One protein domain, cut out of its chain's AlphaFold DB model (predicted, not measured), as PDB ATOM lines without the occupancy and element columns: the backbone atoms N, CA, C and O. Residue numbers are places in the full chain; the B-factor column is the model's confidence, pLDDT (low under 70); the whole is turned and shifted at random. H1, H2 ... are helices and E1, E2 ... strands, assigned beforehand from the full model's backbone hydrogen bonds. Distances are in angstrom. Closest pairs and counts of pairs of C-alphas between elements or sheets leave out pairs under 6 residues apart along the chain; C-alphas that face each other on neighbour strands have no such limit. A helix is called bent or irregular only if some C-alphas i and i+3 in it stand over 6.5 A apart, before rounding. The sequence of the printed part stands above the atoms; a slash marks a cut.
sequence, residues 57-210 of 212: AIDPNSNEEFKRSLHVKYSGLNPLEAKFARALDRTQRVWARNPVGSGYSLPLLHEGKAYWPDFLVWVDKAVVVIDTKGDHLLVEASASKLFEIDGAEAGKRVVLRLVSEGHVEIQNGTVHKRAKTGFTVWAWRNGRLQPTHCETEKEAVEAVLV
ATOM      1  N   ALA A  57     -27.451 -18.481  18.997       87.31
ATOM      2  CA  ALA A  57     -26.360 -19.038  18.205       87.31
ATOM      3  C   ALA A  57     -26.240 -20.552  18.443       87.31
ATOM      4  O   ALA A  57     -26.220 -21.008  19.587       87.31
ATOM      5  N   ILE A  58     -26.136 -21.320  17.358       90.81
ATOM      6  CA  ILE A  58     -26.037 -22.783  17.385       90.81
ATOM      7  C   ILE A  58     -24.680 -23.195  16.831       90.81
ATOM      8  O   ILE A  58     -24.313 -22.796  15.728       90.81
ATOM      9  N   ASP A  59     -23.962 -24.018  17.588       90.75
ATOM     10  CA  ASP A  59     -22.773 -24.714  17.109       90.75
ATOM     11  C   ASP A  59     -23.209 -25.922  16.258       90.75
ATOM     12  O   ASP A  59     -23.848 -26.849  16.782       90.75
ATOM     13  N   PRO A  60     -22.871 -25.960  14.955       87.56
ATOM     14  CA  PRO A  60     -23.209 -27.081  14.081       87.56
ATOM     15  C   PRO A  60     -22.648 -28.428  14.554       87.56
ATOM     16  O   PRO A  60     -23.241 -29.462  14.250       87.56
ATOM     17  N   ASN A  61     -21.544 -28.429  15.306       88.75
ATOM     18  CA  ASN A  61     -20.856 -29.645  15.749       88.75
ATOM     19  C   ASN A  61     -21.347 -30.165  17.106       88.75
ATOM     20  O   ASN A  61     -21.108 -31.321  17.446       88.75
ATOM     21  N   SER A  62     -22.008 -29.315  17.891       87.94
ATOM     22  CA  SER A  62     -22.452 -29.631  19.248       87.94
ATOM     23  C   SER A  62     -23.803 -28.979  19.506       87.94
ATOM     24  O   SER A  62     -23.905 -27.868  20.031       87.94
ATOM     25  N   ASN A  63     -24.863 -29.657  19.077       90.31
ATOM     26  CA  ASN A  63     -26.241 -29.237  19.295       90.31
ATOM     27  C   ASN A  63     -27.124 -30.428  19.647       90.31
ATOM     28  O   ASN A  63     -26.880 -31.555  19.219       90.31
ATOM     29  N   GLU A  64     -28.166 -30.147  20.414       94.12
ATOM     30  CA  GLU A  64     -29.237 -31.086  20.705       94.12
ATOM     31  C   GLU A  64     -30.560 -30.501  20.212       94.12
ATOM     32  O   GLU A  64     -30.798 -29.296  20.340       94.12
ATOM     33  N   GLU A  65     -31.388 -31.352  19.605       94.88
ATOM     34  CA  GLU A  65     -32.702 -30.971  19.093       94.88
ATOM     35  C   GLU A  65     -33.795 -31.242  20.124       94.88
ATOM     36  O   GLU A  65     -33.805 -32.281  20.788       94.88
ATOM     37  N   PHE A  66     -34.755 -30.329  20.200       96.19
ATOM     38  CA  PHE A  66     -35.873 -30.375  21.132       96.19
ATOM     39  C   PHE A  66     -37.165 -30.025  20.389       96.19
ATOM     40  O   PHE A  66     -37.169 -29.228  19.449       96.19
ATOM     41  N   LYS A  67     -38.275 -30.673  20.759       95.12
ATOM     42  CA  LYS A  67     -39.544 -30.575  20.014       95.12
ATOM     43  C   LYS A  67     -40.482 -29.500  20.550       95.12
ATOM     44  O   LYS A  67     -41.381 -29.073  19.830       95.12
ATOM     45  N   ARG A  68     -40.335 -29.132  21.819       93.19
ATOM     46  CA  ARG A  68     -41.220 -28.216  22.558       93.19
ATOM     47  C   ARG A  68     -40.489 -27.031  23.153       93.19
ATOM     48  O   ARG A  68     -41.086 -26.211  23.847       93.19
ATOM     49  N   SER A  69     -39.204 -26.932  22.877       95.56
ATOM     50  CA  SER A  69     -38.476 -25.698  23.057       95.56
ATOM     51  C   SER A  69     -38.919 -24.639  22.049       95.56
ATOM     52  O   SER A  69     -39.389 -24.937  20.952       95.56
ATOM     53  N   LEU A  70     -38.696 -23.378  22.403       95.06
ATOM     54  CA  LEU A  70     -38.926 -22.244  21.521       95.06
ATOM     55  C   LEU A  70     -37.974 -22.257  20.312       95.06
ATOM     56  O   LEU A  70     -38.382 -21.955  19.194       95.06
ATOM     57  N   HIS A  71     -36.712 -22.637  20.529       94.75
ATOM     58  CA  HIS A  71     -35.745 -22.877  19.458       94.75
ATOM     59  C   HIS A  71     -35.577 -24.373  19.232       94.75
ATOM     60  O   HIS A  71     -35.376 -25.111  20.188       94.75
ATOM     61  N   VAL A  72     -35.564 -24.815  17.973       94.50
ATOM     62  CA  VAL A  72     -35.439 -26.241  17.608       94.50
ATOM     63  C   VAL A  72     -34.163 -26.879  18.166       94.50
ATOM     64  O   VAL A  72     -34.139 -28.078  18.433       94.50
ATOM     65  N   LYS A  73     -33.096 -26.091  18.334       94.69
ATOM     66  CA  LYS A  73     -31.781 -26.564  18.766       94.69
ATOM     67  C   LYS A  73     -31.205 -25.692  19.865       94.69
ATOM     68  O   LYS A  73     -31.433 -24.485  19.873       94.69
ATOM     69  N   TYR A  74     -30.377 -26.298  20.712       94.06
ATOM     70  CA  TYR A  74     -29.487 -25.582  21.626       94.06
ATOM     71  C   TYR A  74     -28.091 -26.205  21.646       94.06
ATOM     72  O   TYR A  74     -27.937 -27.415  21.493       94.06
ATOM     73  N   SER A  75     -27.082 -25.367  21.886       92.75
ATOM     74  CA  SER A  75     -25.665 -25.743  21.971       92.75
ATOM     75  C   SER A  75     -25.065 -25.347  23.312       92.75
ATOM     76  O   SER A  75     -25.468 -24.340  23.884       92.75
ATOM     77  N   GLY A  76     -24.078 -26.097  23.807       89.50
ATOM     78  CA  GLY A  76     -23.337 -25.743  25.026       89.50
ATOM     79  C   GLY A  76     -24.118 -25.922  26.332       89.50
ATOM     80  O   GLY A  76     -23.867 -25.187  27.282       89.50
ATOM     81  N   LEU A  77     -25.098 -26.831  26.369       90.56
ATOM     82  CA  LEU A  77     -25.771 -27.241  27.607       90.56
ATOM     83  C   LEU A  77     -24.787 -28.013  28.491       90.56
ATOM     84  O   LEU A  77     -24.125 -28.939  28.016       90.56
ATOM     85  N   ASN A  78     -24.702 -27.662  29.772       90.25
ATOM     86  CA  ASN A  78     -23.944 -28.474  30.725       90.25
ATOM     87  C   ASN A  78     -24.679 -29.814  31.007       90.25
ATOM     88  O   ASN A  78     -25.856 -29.951  30.666       90.25
ATOM     89  N   PRO A  79     -24.038 -30.832  31.616       90.31
ATOM     90  CA  PRO A  79     -24.681 -32.133  31.830       90.31
ATOM     91  C   PRO A  79     -25.982 -32.092  32.646       90.31
ATOM     92  O   PRO A  79     -26.876 -32.901  32.396       90.31
ATOM     93  N   LEU A  80     -26.103 -31.179  33.615       89.44
ATOM     94  CA  LEU A  80     -27.310 -31.010  34.426       89.44
ATOM     95  C   LEU A  80     -28.407 -30.297  33.627       89.44
ATOM     96  O   LEU A  80     -29.525 -30.802  33.540       89.44
ATOM     97  N   GLU A  81     -28.063 -29.197  32.962       92.38
ATOM     98  CA  GLU A  81     -28.951 -28.479  32.045       92.38
ATOM     99  C   GLU A  81     -29.493 -29.407  30.951       92.38
ATOM    100  O   GLU A  81     -30.683 -29.382  30.661       92.38
ATOM    101  N   ALA A  82     -28.658 -30.274  30.370       93.25
ATOM    102  CA  ALA A  82     -29.079 -31.221  29.340       93.25
ATOM    103  C   ALA A  82     -30.104 -32.240  29.870       93.25
ATOM    104  O   ALA A  82     -31.078 -32.553  29.181       93.25
ATOM    105  N   LYS A  83     -29.932 -32.742  31.104       93.50
ATOM    106  CA  LYS A  83     -30.931 -33.614  31.753       93.50
ATOM    107  C   LYS A  83     -32.267 -32.883  31.914       93.50
ATOM    108  O   LYS A  83     -33.305 -33.433  31.546       93.50
ATOM    109  N   PHE A  84     -32.237 -31.645  32.407       94.69
ATOM    110  CA  PHE A  84     -33.439 -30.835  32.618       94.69
ATOM    111  C   PHE A  84     -34.113 -30.430  31.310       94.69
ATOM    112  O   PHE A  84     -35.324 -30.568  31.199       94.69
ATOM    113  N   ALA A  85     -33.352 -30.030  30.292       95.75
ATOM    114  CA  ALA A  85     -33.863 -29.710  28.963       95.75
ATOM    115  C   ALA A  85     -34.634 -30.895  28.356       95.75
ATOM    116  O   ALA A  85     -35.773 -30.744  27.915       95.75
ATOM    117  N   ARG A  86     -34.065 -32.108  28.416       96.00
ATOM    118  CA  ARG A  86     -34.734 -33.338  27.951       96.00
ATOM    119  C   ARG A  86     -35.996 -33.654  28.745       96.00
ATOM    120  O   ARG A  86     -36.973 -34.137  28.172       96.00
ATOM    121  N   ALA A  87     -35.971 -33.443  30.058       96.12
ATOM    122  CA  ALA A  87     -37.126 -33.672  30.917       96.12
ATOM    123  C   ALA A  87     -38.242 -32.650  30.637       96.12
ATOM    124  O   ALA A  87     -39.385 -33.057  30.431       96.12
ATOM    125  N   LEU A  88     -37.906 -31.363  30.519       96.75
ATOM    126  CA  LEU A  88     -38.820 -30.278  30.152       96.75
ATOM    127  C   LEU A  88     -39.488 -30.532  28.803       96.75
ATOM    128  O   LEU A  88     -40.711 -30.432  28.702       96.75
ATOM    129  N   ASP A  89     -38.731 -30.962  27.795       96.75
ATOM    130  CA  ASP A  89     -39.266 -31.222  26.454       96.75
ATOM    131  C   ASP A  89     -40.389 -32.285  26.450       96.75
ATOM    132  O   ASP A  89     -41.328 -32.253  25.643       96.75
ATOM    133  N   ARG A  90     -40.373 -33.199  27.428       95.81
ATOM    134  CA  ARG A  90     -41.400 -34.242  27.592       95.81
ATOM    135  C   ARG A  90     -42.703 -33.729  28.222       95.81
ATOM    136  O   ARG A  90     -43.736 -34.358  27.994       95.81
ATOM    137  N   THR A  91     -42.705 -32.581  28.908       91.19
ATOM    138  CA  THR A  91     -43.835 -32.068  29.728       91.19
ATOM    139  C   THR A  91     -44.998 -31.425  28.968       91.19
ATOM    140  O   THR A  91     -45.975 -31.011  29.583       91.19
ATOM    141  N   GLN A  92     -44.919 -31.324  27.640       89.38
ATOM    142  CA  GLN A  92     -45.865 -30.585  26.780       89.38
ATOM    143  C   GLN A  92     -45.842 -29.061  26.964       89.38
ATOM    144  O   GLN A  92     -46.574 -28.365  26.265       89.38
ATOM    145  N   ARG A  93     -45.007 -28.524  27.861       94.69
ATOM    146  CA  ARG A  93     -44.869 -27.080  28.062       94.69
ATOM    147  C   ARG A  93     -43.872 -26.487  27.073       94.69
ATOM    148  O   ARG A  93     -42.889 -27.132  26.710       94.69
ATOM    149  N   VAL A  94     -44.141 -25.251  26.656       96.38
ATOM    150  CA  VAL A  94     -43.193 -24.456  25.872       96.38
ATOM    151  C   VAL A  94     -42.118 -23.943  26.817       96.38
ATOM    152  O   VAL A  94     -42.432 -23.423  27.889       96.38
ATOM    153  N   TRP A  95     -40.857 -24.083  26.425       97.50
ATOM    154  CA  TRP A  95     -39.723 -23.643  27.231       97.50
ATOM    155  C   TRP A  95     -38.616 -23.045  26.365       97.50
ATOM    156  O   TRP A  95     -38.541 -23.292  25.165       97.50
ATOM    157  N   ALA A  96     -37.738 -22.249  26.957       97.12
ATOM    158  CA  ALA A  96     -36.553 -21.729  26.297       97.12
ATOM    159  C   ALA A  96     -35.351 -21.811  27.232       97.12
ATOM    160  O   ALA A  96     -35.454 -21.473  28.411       97.12
ATOM    161  N   ARG A  97     -34.193 -22.218  26.701       95.31
ATOM    162  CA  ARG A  97     -32.922 -21.972  27.386       95.31
ATOM    163  C   ARG A  97     -32.625 -20.479  27.348       95.31
ATOM    164  O   ARG A  97     -32.739 -19.853  26.293       95.31
ATOM    165  N   ASN A  98     -32.214 -19.939  28.481       93.44
ATOM    166  CA  ASN A  98     -31.841 -18.553  28.628       93.44
ATOM    167  C   ASN A  98     -30.336 -18.362  28.346       93.44
ATOM    168  O   ASN A  98     -29.506 -19.002  28.993       93.44
ATOM    169  N   PRO A  99     -29.943 -17.513  27.381       87.88
ATOM    170  CA  PRO A  99     -28.536 -17.205  27.148       87.88
ATOM    171  C   PRO A  99     -27.910 -16.457  28.330       87.88
ATOM    172  O   PRO A  99     -28.419 -15.424  28.775       87.88
ATOM    173  N   VAL A 100     -26.765 -16.943  28.811       76.25
ATOM    174  CA  VAL A 100     -26.027 -16.300  29.906       76.25
ATOM    175  C   VAL A 100     -25.541 -14.914  29.466       76.25
ATOM    176  O   VAL A 100     -24.867 -14.781  28.447       76.25
ATOM    177  N   GLY A 101     -25.872 -13.882  30.248       77.06
ATOM    178  CA  GLY A 101     -25.386 -12.508  30.060       77.06
ATOM    179  C   GLY A 101     -26.084 -11.688  28.968       77.06
ATOM    180  O   GLY A 101     -25.770 -10.509  28.821       77.06
ATOM    181  N   SER A 102     -27.017 -12.274  28.213       83.69
ATOM    182  CA  SER A 102     -27.765 -11.569  27.158       83.69
ATOM    183  C   SER A 102     -29.258 -11.900  27.090       83.69
ATOM    184  O   SER A 102     -29.987 -11.224  26.369       83.69
ATOM    185  N   GLY A 103     -29.722 -12.917  27.820       89.06
ATOM    186  CA  GLY A 103     -31.128 -13.306  27.868       89.06
ATOM    187  C   GLY A 103     -32.001 -12.513  28.853       89.06
ATOM    188  O   GLY A 103     -31.894 -11.301  29.023       89.06
ATOM    189  N   TYR A 104     -32.909 -13.218  29.513       90.44
ATOM    190  CA  TYR A 104     -33.744 -12.683  30.573       90.44
ATOM    191  C   TYR A 104     -32.944 -12.600  31.871       90.44
ATOM    192  O   TYR A 104     -32.236 -13.546  32.227       90.44
ATOM    193  N   SER A 105     -33.086 -11.496  32.600       87.44
ATOM    194  CA  SER A 105     -32.461 -11.349  33.910       87.44
ATOM    195  C   SER A 105     -33.429 -10.830  34.959       87.44
ATOM    196  O   SER A 105     -34.375 -10.101  34.664       87.44
ATOM    197  N   LEU A 106     -33.172 -11.225  36.202       83.12
ATOM    198  CA  LEU A 106     -33.850 -10.729  37.388       83.12
ATOM    199  C   LEU A 106     -32.947  -9.715  38.107       83.12
ATOM    200  O   LEU A 106     -31.760  -9.995  38.300       83.12
ATOM    201  N   PRO A 107     -33.468  -8.551  38.526       76.88
ATOM    202  CA  PRO A 107     -32.662  -7.548  39.211       76.88
ATOM    203  C   PRO A 107     -32.368  -7.964  40.661       76.88
ATOM    204  O   PRO A 107     -33.287  -8.195  41.445       76.88
ATOM    205  N   LEU A 108     -31.091  -8.000  41.055       74.06
ATOM    206  CA  LEU A 108     -30.687  -8.188  42.451       74.06
ATOM    207  C   LEU A 108     -30.612  -6.829  43.160       74.06
ATOM    208  O   LEU A 108     -29.709  -6.033  42.904       74.06
ATOM    209  N   LEU A 109     -31.537  -6.579  44.094       66.12
ATOM    210  CA  LEU A 109     -31.675  -5.283  44.783       66.12
ATOM    211  C   LEU A 109     -30.437  -4.839  45.584       66.12
ATOM    212  O   LEU A 109     -30.287  -3.652  45.845       66.12
ATOM    213  N   HIS A 110     -29.564  -5.767  45.984       59.72
ATOM    214  CA  HIS A 110     -28.472  -5.484  46.921       59.72
ATOM    215  C   HIS A 110     -27.155  -5.072  46.244       59.72
ATOM    216  O   HIS A 110     -26.300  -4.496  46.907       59.72
ATOM    217  N   GLU A 111     -26.969  -5.352  44.948       59.88
ATOM    218  CA  GLU A 111     -25.634  -5.258  44.327       59.88
ATOM    219  C   GLU A 111     -25.616  -4.624  42.929       59.88
ATOM    220  O   GLU A 111     -24.569  -4.598  42.287       59.88
ATOM    221  N   GLY A 112     -26.760  -4.155  42.413       62.75
ATOM    222  CA  GLY A 112     -26.852  -3.684  41.021       62.75
ATOM    223  C   GLY A 112     -26.499  -4.772  39.995       62.75
ATOM    224  O   GLY A 112     -26.202  -4.478  38.840       62.75
ATOM    225  N   LYS A 113     -26.498  -6.036  40.431       69.00
ATOM    226  CA  LYS A 113     -26.202  -7.203  39.607       69.00
ATOM    227  C   LYS A 113     -27.490  -7.770  39.027       69.00
ATOM    228  O   LYS A 113     -28.563  -7.693  39.624       69.00
ATOM    229  N   ALA A 114     -27.352  -8.374  37.858       77.50
ATOM    230  CA  ALA A 114     -28.411  -9.101  37.185       77.50
ATOM    231  C   ALA A 114     -28.218 -10.603  37.419       77.50
ATOM    232  O   ALA A 114     -27.105 -11.119  37.295       77.50
ATOM    233  N   TYR A 115     -29.300 -11.293  37.759       80.50
ATOM    234  CA  TYR A 115     -29.331 -12.738  37.913       80.50
ATOM    235  C   TYR A 115     -29.926 -13.388  36.665       80.50
ATOM    236  O   TYR A 115     -30.999 -12.998  36.214       80.50
ATOM    237  N   TRP A 116     -29.233 -14.383  36.117       86.62
ATOM    238  CA  TRP A 116     -29.568 -15.014  34.840       86.62
ATOM    239  C   TRP A 116     -29.942 -16.479  35.100       86.62
ATOM    240  O   TRP A 116     -29.033 -17.289  35.287       86.62
ATOM    241  N   PRO A 117     -31.244 -16.822  35.175       89.62
ATOM    242  CA  PRO A 117     -31.677 -18.214  35.319       89.62
ATOM    243  C   PRO A 117     -31.350 -19.009  34.049       89.62
ATOM    244  O   PRO A 117     -31.148 -18.407  32.997       89.62
ATOM    245  N   ASP A 118     -31.350 -20.339  34.116       92.25
ATOM    246  CA  ASP A 118     -30.971 -21.196  32.983       92.25
ATOM    247  C   ASP A 118     -32.120 -21.429  31.987       92.25
ATOM    248  O   ASP A 118     -31.891 -21.524  30.777       92.25
ATOM    249  N   PHE A 119     -33.368 -21.512  32.465       95.75
ATOM    250  CA  PHE A 119     -34.542 -21.797  31.633       95.75
ATOM    251  C   PHE A 119     -35.725 -20.884  31.943       95.75
ATOM    252  O   PHE A 119     -35.947 -20.487  33.085       95.75
ATOM    253  N   LEU A 120     -36.527 -20.618  30.914       96.38
ATOM    254  CA  LEU A 120     -37.832 -19.966  30.986       96.38
ATOM    255  C   LEU A 120     -38.888 -20.975  30.529       96.38
ATOM    256  O   LEU A 120     -38.734 -21.569  29.463       96.38
ATOM    257  N   VAL A 121     -39.954 -21.178  31.299       97.31
ATOM    258  CA  VAL A 121     -41.025 -22.127  30.966       97.31
ATOM    259  C   VAL A 121     -42.379 -21.452  31.105       97.31
ATOM    260  O   VAL A 121     -42.709 -20.926  32.165       97.31
ATOM    261  N   TRP A 122     -43.183 -21.488  30.048       95.12
ATOM    262  CA  TRP A 122     -44.524 -20.909  30.061       95.12
ATOM    263  C   TRP A 122     -45.516 -21.906  30.661       95.12
ATOM    264  O   TRP A 122     -45.722 -23.004  30.130       95.12
ATOM    265  N   VAL A 123     -46.139 -21.509  31.771       94.44
ATOM    266  CA  VAL A 123     -47.132 -22.298  32.504       94.44
ATOM    267  C   VAL A 123     -48.366 -21.432  32.720       94.44
ATOM    268  O   VAL A 123     -48.414 -20.581  33.604       94.44
ATOM    269  N   ASP A 124     -49.378 -21.660  31.889       90.44
ATOM    270  CA  ASP A 124     -50.658 -20.954  31.908       90.44
ATOM    271  C   ASP A 124     -50.475 -19.426  31.785       90.44
ATOM    272  O   ASP A 124     -50.134 -18.950  30.703       90.44
ATOM    273  N   LYS A 125     -50.682 -18.652  32.861       89.81
ATOM    274  CA  LYS A 125     -50.444 -17.191  32.889       89.81
ATOM    275  C   LYS A 125     -49.086 -16.791  33.478       89.81
ATOM    276  O   LYS A 125     -48.761 -15.608  33.498       89.81
ATOM    277  N   ALA A 126     -48.306 -17.753  33.956       92.06
ATOM    278  CA  ALA A 126     -47.025 -17.521  34.600       92.06
ATOM    279  C   ALA A 126     -45.851 -17.962  33.721       92.06
ATOM    280  O   ALA A 126     -45.976 -18.806  32.829       92.06
ATOM    281  N   VAL A 127     -44.679 -17.418  34.033       93.88
ATOM    282  CA  VAL A 127     -43.399 -17.926  33.542       93.88
ATOM    283  C   VAL A 127     -42.628 -18.480  34.730       93.88
ATOM    284  O   VAL A 127     -42.266 -17.746  35.648       93.88
ATOM    285  N   VAL A 128     -42.370 -19.783  34.719       94.62
ATOM    286  CA  VAL A 128     -41.463 -20.413  35.678       94.62
ATOM    287  C   VAL A 128     -40.045 -20.240  35.155       94.62
ATOM    288  O   VAL A 128     -39.724 -20.696  34.058       94.62
ATOM    289  N   VAL A 129     -39.195 -19.584  35.935       93.12
ATOM    290  CA  VAL A 129     -37.769 -19.459  35.636       93.12
ATOM    291  C   VAL A 129     -37.002 -20.460  36.487       93.12
ATOM    292  O   VAL A 129     -37.127 -20.480  37.710       93.12
ATOM    293  N   ILE A 130     -36.264 -21.349  35.830       93.12
ATOM    294  CA  ILE A 130     -35.571 -22.461  36.481       93.12
ATOM    295  C   ILE A 130     -34.083 -22.177  36.430       93.12
ATOM    296  O   ILE A 130     -33.540 -21.909  35.359       93.12
ATOM    297  N   ASP A 131     -33.431 -22.280  37.579       89.31
ATOM    298  CA  ASP A 131     -31.982 -22.235  37.665       89.31
ATOM    299  C   ASP A 131     -31.436 -23.560  38.192       89.31
ATOM    300  O   ASP A 131     -31.753 -23.987  39.306       89.31
ATOM    301  N   THR A 132     -30.629 -24.227  37.374       85.25
ATOM    302  CA  THR A 132     -29.965 -25.476  37.727       85.25
ATOM    303  C   THR A 132     -28.576 -25.152  38.259       85.25
ATOM    304  O   THR A 132     -27.669 -24.753  37.532       85.25
ATOM    305  N   LYS A 133     -28.380 -25.292  39.570       74.38
ATOM    306  CA  LYS A 133     -27.135 -24.883  40.231       74.38
ATOM    307  C   LYS A 133     -26.558 -25.991  41.101       74.38
ATOM    308  O   LYS A 133     -27.266 -26.838  41.642       74.38
ATOM    309  N   GLY A 134     -25.238 -25.945  41.267       56.84
ATOM    310  CA  GLY A 134     -24.548 -26.636  42.357       56.84
ATOM    311  C   GLY A 134     -24.771 -25.924  43.698       56.84
ATOM    312  O   GLY A 134     -25.151 -24.757  43.725       56.84
ATOM    313  N   ASP A 135     -24.505 -26.629  44.800       50.44
ATOM    314  CA  ASP A 135     -24.877 -26.346  46.205       50.44
ATOM    315  C   ASP A 135     -24.647 -24.905  46.766       50.44
ATOM    316  O   ASP A 135     -25.089 -24.609  47.874       50.44
ATOM    317  N   HIS A 136     -23.972 -23.991  46.059       50.06
ATOM    318  CA  HIS A 136     -23.425 -22.743  46.617       50.06
ATOM    319  C   HIS A 136     -24.371 -21.527  46.689       50.06
ATOM    320  O   HIS A 136     -24.071 -20.593  47.428       50.06
ATOM    321  N   LEU A 137     -25.506 -21.508  45.981       50.69
ATOM    322  CA  LEU A 137     -26.363 -20.307  45.874       50.69
ATOM    323  C   LEU A 137     -27.518 -20.234  46.882       50.69
ATOM    324  O   LEU A 137     -28.164 -19.198  46.990       50.69
ATOM    325  N   LEU A 138     -27.766 -21.287  47.661       52.84
ATOM    326  CA  LEU A 138     -28.918 -21.353  48.575       52.84
ATOM    327  C   LEU A 138     -28.863 -20.344  49.726       52.84
ATOM    328  O   LEU A 138     -29.895 -20.021  50.305       52.84
ATOM    329  N   VAL A 139     -27.667 -19.848  50.047       51.03
ATOM    330  CA  VAL A 139     -27.443 -18.906  51.151       51.03
ATOM    331  C   VAL A 139     -27.552 -17.451  50.673       51.03
ATOM    332  O   VAL A 139     -28.125 -16.620  51.375       51.03
ATOM    333  N   GLU A 140     -27.100 -17.144  49.454       51.41
ATOM    334  CA  GLU A 140     -27.190 -15.798  48.859       51.41
ATOM    335  C   GLU A 140     -28.541 -15.544  48.168       51.41
ATOM    336  O   GLU A 140     -29.040 -14.419  48.172       51.41
ATOM    337  N   ALA A 141     -29.207 -16.596  47.669       44.50
ATOM    338  CA  ALA A 141     -30.546 -16.533  47.077       44.50
ATOM    339  C   ALA A 141     -31.673 -16.308  48.101       44.50
ATOM    340  O   ALA A 141     -32.842 -16.289  47.728       44.50
ATOM    341  N   SER A 142     -31.344 -16.032  49.369       48.31
ATOM    342  CA  SER A 142     -32.242 -15.531  50.426       48.31
ATOM    343  C   SER A 142     -32.922 -14.189  50.098       48.31
ATOM    344  O   SER A 142     -33.515 -13.551  50.969       48.31
ATOM    345  N   ALA A 143     -32.860 -13.737  48.847       52.25
ATOM    346  CA  ALA A 143     -33.717 -12.707  48.308       52.25
ATOM    347  C   ALA A 143     -35.139 -13.272  48.183       52.25
ATOM    348  O   ALA A 143     -35.588 -13.676  47.112       52.25
ATOM    349  N   SER A 144     -35.870 -13.245  49.298       55.12
ATOM    350  CA  SER A 144     -37.307 -13.547  49.402       55.12
ATOM    351  C   SER A 144     -38.176 -12.892  48.314       55.12
ATOM    352  O   SER A 144     -39.295 -13.329  48.081       55.12
ATOM    353  N   LYS A 145     -37.649 -11.864  47.635       60.06
ATOM    354  CA  LYS A 145     -38.289 -11.057  46.586       60.06
ATOM    355  C   LYS A 145     -38.086 -11.556  45.157       60.06
ATOM    356  O   LYS A 145     -38.735 -11.039  44.260       60.06
ATOM    357  N   LEU A 146     -37.168 -12.493  44.921       65.56
ATOM    358  CA  LEU A 146     -36.911 -13.015  43.572       65.56
ATOM    359  C   LEU A 146     -37.738 -14.254  43.249       65.56
ATOM    360  O   LEU A 146     -37.872 -14.606  42.081       65.56
ATOM    361  N   PHE A 147     -38.256 -14.930  44.274       73.25
ATOM    362  CA  PHE A 147     -38.963 -16.194  44.094       73.25
ATOM    363  C   PHE A 147     -40.310 -16.037  43.410       73.25
ATOM    364  O   PHE A 147     -40.694 -16.908  42.632       73.25
ATOM    365  N   GLU A 148     -41.000 -14.936  43.680       80.25
ATOM    366  CA  GLU A 148     -42.265 -14.600  43.045       80.25
ATOM    367  C   GLU A 148     -42.271 -13.107  42.742       80.25
ATOM    368  O   GLU A 148     -42.052 -12.279  43.627       80.25
ATOM    369  N   ILE A 149     -42.464 -12.782  41.466       86.00
ATOM    370  CA  ILE A 149     -42.520 -11.413  40.963       86.00
ATOM    371  C   ILE A 149     -43.849 -11.253  40.240       86.00
ATOM    372  O   ILE A 149     -44.057 -11.814  39.159       86.00
ATOM    373  N   ASP A 150     -44.742 -10.475  40.834       86.31
ATOM    374  CA  ASP A 150     -46.057 -10.200  40.268       86.31
ATOM    375  C   ASP A 150     -45.968  -9.267  39.052       86.31
ATOM    376  O   ASP A 150     -45.022  -8.487  38.894       86.31
ATOM    377  N   GLY A 151     -46.944  -9.388  38.157       83.12
ATOM    378  CA  GLY A 151     -47.180  -8.478  37.041       83.12
ATOM    379  C   GLY A 151     -48.467  -7.677  37.212       83.12
ATOM    380  O   GLY A 151     -49.212  -7.870  38.175       83.12
ATOM    381  N   ALA A 152     -48.726  -6.764  36.267       78.88
ATOM    382  CA  ALA A 152     -49.834  -5.801  36.326       78.88
ATOM    383  C   ALA A 152     -51.211  -6.458  36.508       78.88
ATOM    384  O   ALA A 152     -52.086  -5.921  37.187       78.88
ATOM    385  N   GLU A 153     -51.399  -7.629  35.903       80.62
ATOM    386  CA  GLU A 153     -52.646  -8.383  35.949       80.62
ATOM    387  C   GLU A 153     -52.560  -9.586  36.889       80.62
ATOM    388  O   GLU A 153     -51.571 -10.319  36.919       80.62
ATOM    389  N   ALA A 154     -53.670  -9.867  37.575       78.94
ATOM    390  CA  ALA A 154     -53.794 -11.039  38.429       78.94
ATOM    391  C   ALA A 154     -53.467 -12.340  37.667       78.94
ATOM    392  O   ALA A 154     -54.063 -12.663  36.631       78.94
ATOM    393  N   GLY A 155     -52.526 -13.107  38.218       79.50
ATOM    394  CA  GLY A 155     -52.062 -14.381  37.674       79.50
ATOM    395  C   GLY A 155     -50.874 -14.279  36.715       79.50
ATOM    396  O   GLY A 155     -50.239 -15.305  36.471       79.50
ATOM    397  N   LYS A 156     -50.526 -13.085  36.210       87.12
ATOM    398  CA  LYS A 156     -49.255 -12.880  35.507       87.12
ATOM    399  C   LYS A 156     -48.146 -12.759  36.538       87.12
ATOM    400  O   LYS A 156     -48.097 -11.792  37.288       87.12
ATOM    401  N   ARG A 157     -47.255 -13.743  36.580       89.69
ATOM    402  CA  ARG A 157     -46.124 -13.755  37.514       89.69
ATOM    403  C   ARG A 157     -44.918 -14.475  36.938       89.69
ATOM    404  O   ARG A 157     -45.058 -15.378  36.110       89.69
ATOM    405  N   VAL A 158     -43.745 -14.085  37.413       90.75
ATOM    406  CA  VAL A 158     -42.492 -14.803  37.207       90.75
ATOM    407  C   VAL A 158     -42.171 -15.542  38.494       90.75
ATOM    408  O   VAL A 158     -42.139 -14.945  39.568       90.75
ATOM    409  N   VAL A 159     -41.970 -16.851  38.379       91.12
ATOM    410  CA  VAL A 159     -41.790 -17.751  39.516       91.12
ATOM    411  C   VAL A 159     -40.417 -18.397  39.414       91.12
ATOM    412  O   VAL A 159     -40.199 -19.249  38.556       91.12
ATOM    413  N   LEU A 160     -39.486 -18.000  40.279       88.94
ATOM    414  CA  LEU A 160     -38.154 -18.596  40.327       88.94
ATOM    415  C   LEU A 160     -38.184 -19.911  41.114       88.94
ATOM    416  O   LEU A 160     -38.736 -20.015  42.216       88.94
ATOM    417  N   ARG A 161     -37.569 -20.931  40.521       90.06
ATOM    418  CA  ARG A 161     -37.320 -22.238  41.125       90.06
ATOM    419  C   ARG A 161     -35.846 -22.566  40.976       90.06
ATOM    420  O   ARG A 161     -35.302 -22.504  39.876       90.06
ATOM    421  N   LEU A 162     -35.213 -22.936  42.081       88.31
ATOM    422  CA  LEU A 162     -33.834 -23.419  42.049       88.31
ATOM    423  C   LEU A 162     -33.850 -24.938  42.103       88.31
ATOM    424  O   LEU A 162     -34.685 -25.529  42.792       88.31
ATOM    425  N   VAL A 163     -32.910 -25.568  41.415       90.06
ATOM    426  CA  VAL A 163     -32.741 -27.017  41.464       90.06
ATOM    427  C   VAL A 163     -31.286 -27.366  41.713       90.06
ATOM    428  O   VAL A 163     -30.399 -26.868  41.021       90.06
ATOM    429  N   SER A 164     -31.053 -28.241  42.691       88.19
ATOM    430  CA  SER A 164     -29.728 -28.758  43.039       88.19
ATOM    431  C   SER A 164     -29.691 -30.284  42.995       88.19
ATOM    432  O   SER A 164     -30.688 -30.941  43.294       88.19
ATOM    433  N   GLU A 165     -28.534 -30.862  42.671       89.31
ATOM    434  CA  GLU A 165     -28.327 -32.314  42.739       89.31
ATOM    435  C   GLU A 165     -28.204 -32.803  44.193       89.31
ATOM    436  O   GLU A 165     -27.516 -32.212  45.033       89.31
ATOM    437  N   GLY A 166     -28.830 -33.943  44.473       89.56
ATOM    438  CA  GLY A 166     -28.870 -34.564  45.789       89.56
ATOM    439  C   GLY A 166     -30.134 -34.252  46.582       89.56
ATOM    440  O   GLY A 166     -31.003 -33.490  46.162       89.56
ATOM    441  N   HIS A 167     -30.209 -34.848  47.767       90.00
ATOM    442  CA  HIS A 167     -31.251 -34.597  48.753       90.00
ATOM    443  C   HIS A 167     -30.713 -33.623  49.796       90.00
ATOM    444  O   HIS A 167     -29.750 -33.933  50.507       90.00
ATOM    445  N   VAL A 168     -31.336 -32.455  49.883       86.75
ATOM    446  CA  VAL A 168     -30.999 -31.412  50.841       86.75
ATOM    447  C   VAL A 168     -32.229 -31.064  51.675       86.75
ATOM    448  O   VAL A 168     -33.324 -30.901  51.150       86.75
ATOM    449  N   GLU A 169     -32.038 -30.929  52.983       85.19
ATOM    450  CA  GLU A 169     -33.069 -30.542  53.944       85.19
ATOM    451  C   GLU A 169     -32.669 -29.251  54.663       85.19
ATOM    452  O   GLU A 169     -31.483 -28.975  54.845       85.19
ATOM    453  N   ILE A 170     -33.655 -28.487  55.138       80.31
ATOM    454  CA  ILE A 170     -33.422 -27.405  56.100       80.31
ATOM    455  C   ILE A 170     -33.859 -27.897  57.478       80.31
ATOM    456  O   ILE A 170     -35.030 -28.219  57.679       80.31
ATOM    457  N   GLN A 171     -32.940 -27.915  58.442       76.88
ATOM    458  CA  GLN A 171     -33.238 -28.197  59.849       76.88
ATOM    459  C   GLN A 171     -32.749 -27.033  60.705       76.88
ATOM    460  O   GLN A 171     -31.590 -26.640  60.626       76.88
ATOM    461  N   ASN A 172     -33.645 -26.439  61.498       72.94
ATOM    462  CA  ASN A 172     -33.347 -25.275  62.346       72.94
ATOM    463  C   ASN A 172     -32.661 -24.112  61.595       72.94
ATOM    464  O   ASN A 172     -31.751 -23.478  62.120       72.94
ATOM    465  N   GLY A 173     -33.058 -23.859  60.343       68.69
ATOM    466  CA  GLY A 173     -32.456 -22.817  59.499       68.69
ATOM    467  C   GLY A 173     -31.090 -23.179  58.901       68.69
ATOM    468  O   GLY A 173     -30.538 -22.388  58.146       68.69
ATOM    469  N   THR A 174     -30.565 -24.372  59.188       70.88
ATOM    470  CA  THR A 174     -29.309 -24.880  58.625       70.88
ATOM    471  C   THR A 174     -29.591 -25.841  57.474       70.88
ATOM    472  O   THR A 174     -30.497 -26.671  57.551       70.88
ATOM    473  N   VAL A 175     -28.810 -25.733  56.399       77.69
ATOM    474  CA  VAL A 175     -28.892 -26.610  55.225       77.69
ATOM    475  C   VAL A 175     -28.103 -27.900  55.486       77.69
ATOM    476  O   VAL A 175     -26.914 -27.855  55.793       77.69
ATOM    477  N   HIS A 176     -28.748 -29.056  55.338       80.81
ATOM    478  CA  HIS A 176     -28.158 -30.380  55.543       80.81
ATOM    479  C   HIS A 176     -28.264 -31.230  54.277       80.81
ATOM    480  O   HIS A 176     -29.360 -31.531  53.809       80.81
ATOM    481  N   LYS A 177     -27.125 -31.685  53.746       83.69
ATOM    482  CA  LYS A 177     -27.092 -32.625  52.620       83.69
ATOM    483  C   LYS A 177     -27.266 -34.058  53.131       83.69
ATOM    484  O   LYS A 177     -26.398 -34.577  53.830       83.69
ATOM    485  N   ARG A 178     -28.391 -34.688  52.794       85.38
ATOM    486  CA  ARG A 178     -28.755 -36.061  53.182       85.38
ATOM    487  C   ARG A 178     -28.210 -37.107  52.220       85.38
ATOM    488  O   ARG A 178     -27.729 -38.146  52.660       85.38
ATOM    489  N   ALA A 179     -28.264 -36.831  50.918       86.25
ATOM    490  CA  ALA A 179     -27.786 -37.743  49.883       86.25
ATOM    491  C   ALA A 179     -27.221 -36.981  48.680       86.25
ATOM    492  O   ALA A 179     -27.556 -35.821  48.444       86.25
ATOM    493  N   LYS A 180     -26.364 -37.647  47.898       85.50
ATOM    494  CA  LYS A 180     -25.838 -37.124  46.622       85.50
ATOM    495  C   LYS A 180     -26.705 -37.495  45.413       85.50
ATOM    496  O   LYS A 180     -26.460 -36.996  44.326       85.50
ATOM    497  N   THR A 181     -27.672 -38.389  45.596       88.69
ATOM    498  CA  THR A 181     -28.564 -38.894  44.547       88.69
ATOM    499  C   THR A 181     -29.878 -38.122  44.509       88.69
ATOM    500  O   THR A 181     -30.303 -37.568  45.524       88.69
ATOM    501  N   GLY A 182     -30.526 -38.130  43.346       91.94
ATOM    502  CA  GLY A 182     -31.760 -37.392  43.101       91.94
ATOM    503  C   GLY A 182     -31.527 -35.888  42.995       91.94
ATOM    504  O   GLY A 182     -30.424 -35.430  42.684       91.94
ATOM    505  N   PHE A 183     -32.579 -35.129  43.255       92.56
ATOM    506  CA  PHE A 183     -32.619 -33.681  43.129       92.56
ATOM    507  C   PHE A 183     -33.359 -33.065  44.316       92.56
ATOM    508  O   PHE A 183     -34.155 -33.717  44.997       92.56
ATOM    509  N   THR A 184     -33.098 -31.786  44.554       91.50
ATOM    510  CA  THR A 184     -33.868 -30.955  45.475       91.50
ATOM    511  C   THR A 184     -34.362 -29.733  44.721       91.50
ATOM    512  O   THR A 184     -33.562 -28.970  44.176       91.50
ATOM    513  N   VAL A 185     -35.680 -29.563  44.691       91.44
ATOM    514  CA  VAL A 185     -36.351 -28.377  44.164       91.44
ATOM    515  C   VAL A 185     -36.581 -27.399  45.302       91.44
ATOM    516  O   VAL A 185     -37.145 -27.752  46.336       91.44
ATOM    517  N   TRP A 186     -36.169 -26.159  45.098       87.75
ATOM    518  CA  TRP A 186     -36.304 -25.086  46.065       87.75
ATOM    519  C   TRP A 186     -37.368 -24.109  45.596       87.75
ATOM    520  O   TRP A 186     -37.257 -23.501  44.527       87.75
ATOM    521  N   ALA A 187     -38.396 -23.958  46.422       86.25
ATOM    522  CA  ALA A 187     -39.485 -23.025  46.196       86.25
ATOM    523  C   ALA A 187     -39.680 -22.149  47.430       86.25
ATOM    524  O   ALA A 187     -39.494 -22.594  48.565       86.25
ATOM    525  N   TRP A 188     -40.087 -20.904  47.218       81.38
ATOM    526  CA  TRP A 188     -40.523 -20.049  48.312       81.38
ATOM    527  C   TRP A 188     -41.986 -20.330  48.613       81.38
ATOM    528  O   TRP A 188     -42.830 -20.247  47.730       81.38
ATOM    529  N   ARG A 189     -42.283 -20.709  49.854       78.12
ATOM    530  CA  ARG A 189     -43.637 -21.048  50.298       78.12
ATOM    531  C   ARG A 189     -43.835 -20.587  51.729       78.12
ATOM    532  O   ARG A 189     -43.046 -20.939  52.609       78.12
ATOM    533  N   ASN A 190     -44.915 -19.850  51.980       75.19
ATOM    534  CA  ASN A 190     -45.266 -19.318  53.303       75.19
ATOM    535  C   ASN A 190     -44.129 -18.495  53.937       75.19
ATOM    536  O   ASN A 190     -43.788 -18.688  55.103       75.19
ATOM    537  N   GLY A 191     -43.497 -17.618  53.151       73.69
ATOM    538  CA  GLY A 191     -42.451 -16.716  53.645       73.69
ATOM    539  C   GLY A 191     -41.105 -17.379  53.953       73.69
ATOM    540  O   GLY A 191     -40.258 -16.746  54.578       73.69
ATOM    541  N   ARG A 192     -40.893 -18.635  53.541       76.75
ATOM    542  CA  ARG A 192     -39.628 -19.356  53.728       76.75
ATOM    543  C   ARG A 192     -39.263 -20.196  52.512       76.75
ATOM    544  O   ARG A 192     -40.137 -20.686  51.796       76.75
ATOM    545  N   LEU A 193     -37.966 -20.421  52.336       78.50
ATOM    546  CA  LEU A 193     -37.444 -21.371  51.364       78.50
ATOM    547  C   LEU A 193     -37.774 -22.805  51.807       78.50
ATOM    548  O   LEU A 193     -37.523 -23.171  52.956       78.50
ATOM    549  N   GLN A 194     -38.345 -23.608  50.912       84.88
ATOM    550  CA  GLN A 194     -38.717 -24.995  51.176       84.88
ATOM    551  C   GLN A 194     -38.050 -25.934  50.162       84.88
ATOM    552  O   GLN A 194     -38.285 -25.781  48.959       84.88
ATOM    553  N   PRO A 195     -37.237 -26.903  50.625       88.38
ATOM    554  CA  PRO A 195     -36.733 -27.972  49.779       88.38
ATOM    555  C   PRO A 195     -37.806 -29.042  49.562       88.38
ATOM    556  O   PRO A 195     -38.497 -29.446  50.495       88.38
ATOM    557  N   THR A 196     -37.909 -29.536  48.334       91.94
ATOM    558  CA  THR A 196     -38.686 -30.726  47.969       91.94
ATOM    559  C   THR A 196     -37.743 -31.719  47.311       91.94
ATOM    560  O   THR A 196     -37.135 -31.406  46.289       91.94
ATOM    561  N   HIS A 197     -37.591 -32.900  47.904       94.44
ATOM    562  CA  HIS A 197     -36.774 -33.954  47.318       94.44
ATOM    563  C   HIS A 197     -37.510 -34.636  46.161       94.44
ATOM    564  O   HIS A 197     -38.704 -34.916  46.257       94.44
ATOM    565  N   CYS A 198     -36.774 -34.921  45.091       95.69
ATOM    566  CA  CYS A 198     -37.231 -35.668  43.930       95.69
ATOM    567  C   CYS A 198     -36.197 -36.750  43.606       95.69
ATOM    568  O   CYS A 198     -34.994 -36.478  43.604       95.69
ATOM    569  N   GLU A 199     -36.635 -37.969  43.307       94.69
ATOM    570  CA  GLU A 199     -35.719 -39.069  42.990       94.69
ATOM    571  C   GLU A 199     -35.181 -38.952  41.561       94.69
ATOM    572  O   GLU A 199     -34.030 -39.303  41.288       94.69
ATOM    573  N   THR A 200     -36.000 -38.415  40.653       95.12
ATOM    574  CA  THR A 200     -35.704 -38.330  39.219       95.12
ATOM    575  C   THR A 200     -35.797 -36.905  38.683       95.12
ATOM    576  O   THR A 200     -36.466 -36.038  39.246       95.12
ATOM    577  N   GLU A 201     -35.155 -36.653  37.541       93.81
ATOM    578  CA  GLU A 201     -35.244 -35.371  36.839       93.81
ATOM    579  C   GLU A 201     -36.673 -35.084  36.363       93.81
ATOM    580  O   GLU A 201     -37.084 -33.930  36.279       93.81
ATOM    581  N   LYS A 202     -37.451 -36.140  36.091       95.44
ATOM    582  CA  LYS A 202     -38.861 -36.030  35.720       95.44
ATOM    583  C   LYS A 202     -39.679 -35.466  36.881       95.44
ATOM    584  O   LYS A 202     -40.391 -34.489  36.685       95.44
ATOM    585  N   GLU A 203     -39.547 -36.050  38.069       96.50
ATOM    586  CA  GLU A 203     -40.232 -35.571  39.277       96.50
ATOM    587  C   GLU A 203     -39.812 -34.146  39.634       96.50
ATOM    588  O   GLU A 203     -40.656 -33.319  39.972       96.50
ATOM    589  N   ALA A 204     -38.520 -33.832  39.503       95.38
ATOM    590  CA  ALA A 204     -38.019 -32.482  39.737       95.38
ATOM    591  C   ALA A 204     -38.656 -31.474  38.774       95.38
ATOM    592  O   ALA A 204     -39.093 -30.405  39.198       95.38
ATOM    593  N   VAL A 205     -38.754 -31.823  37.488       95.88
ATOM    594  CA  VAL A 205     -39.425 -30.987  36.491       95.88
ATOM    595  C   VAL A 205     -40.924 -30.845  36.783       95.88
ATOM    596  O   VAL A 205     -41.464 -29.750  36.687       95.88
ATOM    597  N   GLU A 206     -41.613 -31.909  37.181       95.62
ATOM    598  CA  GLU A 206     -43.024 -31.813  37.575       95.62
ATOM    599  C   GLU A 206     -43.201 -30.877  38.781       95.62
ATOM    600  O   GLU A 206     -44.093 -30.031  38.765       95.62
ATOM    601  N   ALA A 207     -42.307 -30.949  39.771       94.81
ATOM    602  CA  ALA A 207     -42.342 -30.105  40.960       94.81
ATOM    603  C   ALA A 207     -42.055 -28.620  40.674       94.81
ATOM    604  O   ALA A 207     -42.732 -27.757  41.235       94.81
ATOM    605  N   VAL A 208     -41.091 -28.284  39.801       93.88
ATOM    606  CA  VAL A 208     -40.820 -26.868  39.456       93.88
ATOM    607  C   VAL A 208     -41.974 -26.224  38.688       93.88
ATOM    608  O   VAL A 208     -42.173 -25.019  38.812       93.88
ATOM    609  N   LEU A 209     -42.749 -27.004  37.927       94.62
ATOM    610  CA  LEU A 209     -43.869 -26.499  37.126       94.62
ATOM    611  C   LEU A 209     -45.154 -26.270  37.936       94.62
ATOM    612  O   LEU A 209     -46.135 -25.781  37.375       94.62
ATOM    613  N   VAL A 210     -45.167 -26.591  39.233       91.31
ATOM    614  CA  VAL A 210     -46.299 -26.290  40.118       91.31
ATOM    615  C   VAL A 210     -46.301 -24.802  40.480       91.31
ATOM    616  O   VAL A 210     -45.366 -24.273  41.097       91.31
TER     617      VAL A 210
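This is residues 57 to 210 of the 212 residues of an uncharacterized protein of Defluviimonas alba (UniProt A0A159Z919). A strongly twisted sheet of seven strands curls round the short helix H2, and the longer helix H1 packs on the same face near the strands E1, E4 and E5. At one end of the longest axis the sharply bent hairpin E7 and E8 reaches out to Asn 172; at the other end lie residues 57 to 78, which hold no named element, and a small separate hairpin, E2 and E3, lies off the sheet. The printed part has 154 residues, with named elements in the order H1 E1 E2 E3 E4 E5 E6 E7 E8 E9 H2. The large sheet is branched and mixed, the class is mixed helices and strands, and the whole is compact, with a radius of gyration of the C-alphas of 15.4 A and spans of 49 by 40 by 29 A.

In the large sheet, E7 is residues 157 to 171, 29.6 A long, and bends by 108 degrees at residue 166. E8 is residues 174 to 189, 17.0 A from first to last C-alpha, and bends by 144 degrees at residue 180. E9 is residues 192 to 198, 19.2 A, and E5 is residues 126 to 132, 19.1 A. E4 is residues 119 to 123, 12.6 A; E1 is residues 95 to 97 and E6 residues 148 to 150. E2, residues 106 to 108, and E3, residues 113 to 115, form the second sheet. H1, residues 79 to 90, is 17.4 A long and begins at C-alpha 79 (-24.681, -32.133, 31.830). H2, residues 201 to 208, is 10.5 A long and ends at C-alpha 208 (-40.820, -26.868, 39.456).

E7 has parallel E5 on one side, with N 129 and O 159 2.8 A apart, and antiparallel E6 and E8 on the other side, with N 158 and O 149 2.9 A apart and N 164 and O 184 3.0 A apart. E6 E7 E8 E9 are a meander, each strand the antiparallel neighbour of the one before; between E8 and E9, N 185 and O 196 are within hydrogen-bond range at 2.8 A. E4 and E5 form an antiparallel hairpin, with N 121 and O 128 2.8 A apart, and E1 is antiparallel to E4, with N 96 and O 120 2.8 A apart. The closest C-alphas of H2 and E8 are those of Val 185 and Ala 204, 6.3 A. H1 is on the sheet at a height of 8.0 A, along the strands. H1 touches H2 with residues 83 to 88 alone, about perpendicular at 73 degrees; the closest C-alphas, of Ala 87 and Lys 202, are 5.6 A apart. In the hairpin E2 and E3, apart from the large sheet, N 106 and O 115 are 2.8 A apart. Every O i to N i+4 pair is within hydrogen-bond range in H2, and 7 of 8 in H1.

The two C-alphas farthest apart, of Pro 60 and Asn 172, are 49.4 A apart. The printed part has no cut. The link from E5 to E6 is long, with 15 residues. The mean pLDDT of the printed part is 84.9; residues 109 to 113, 134 to 146 and 173 are under 70.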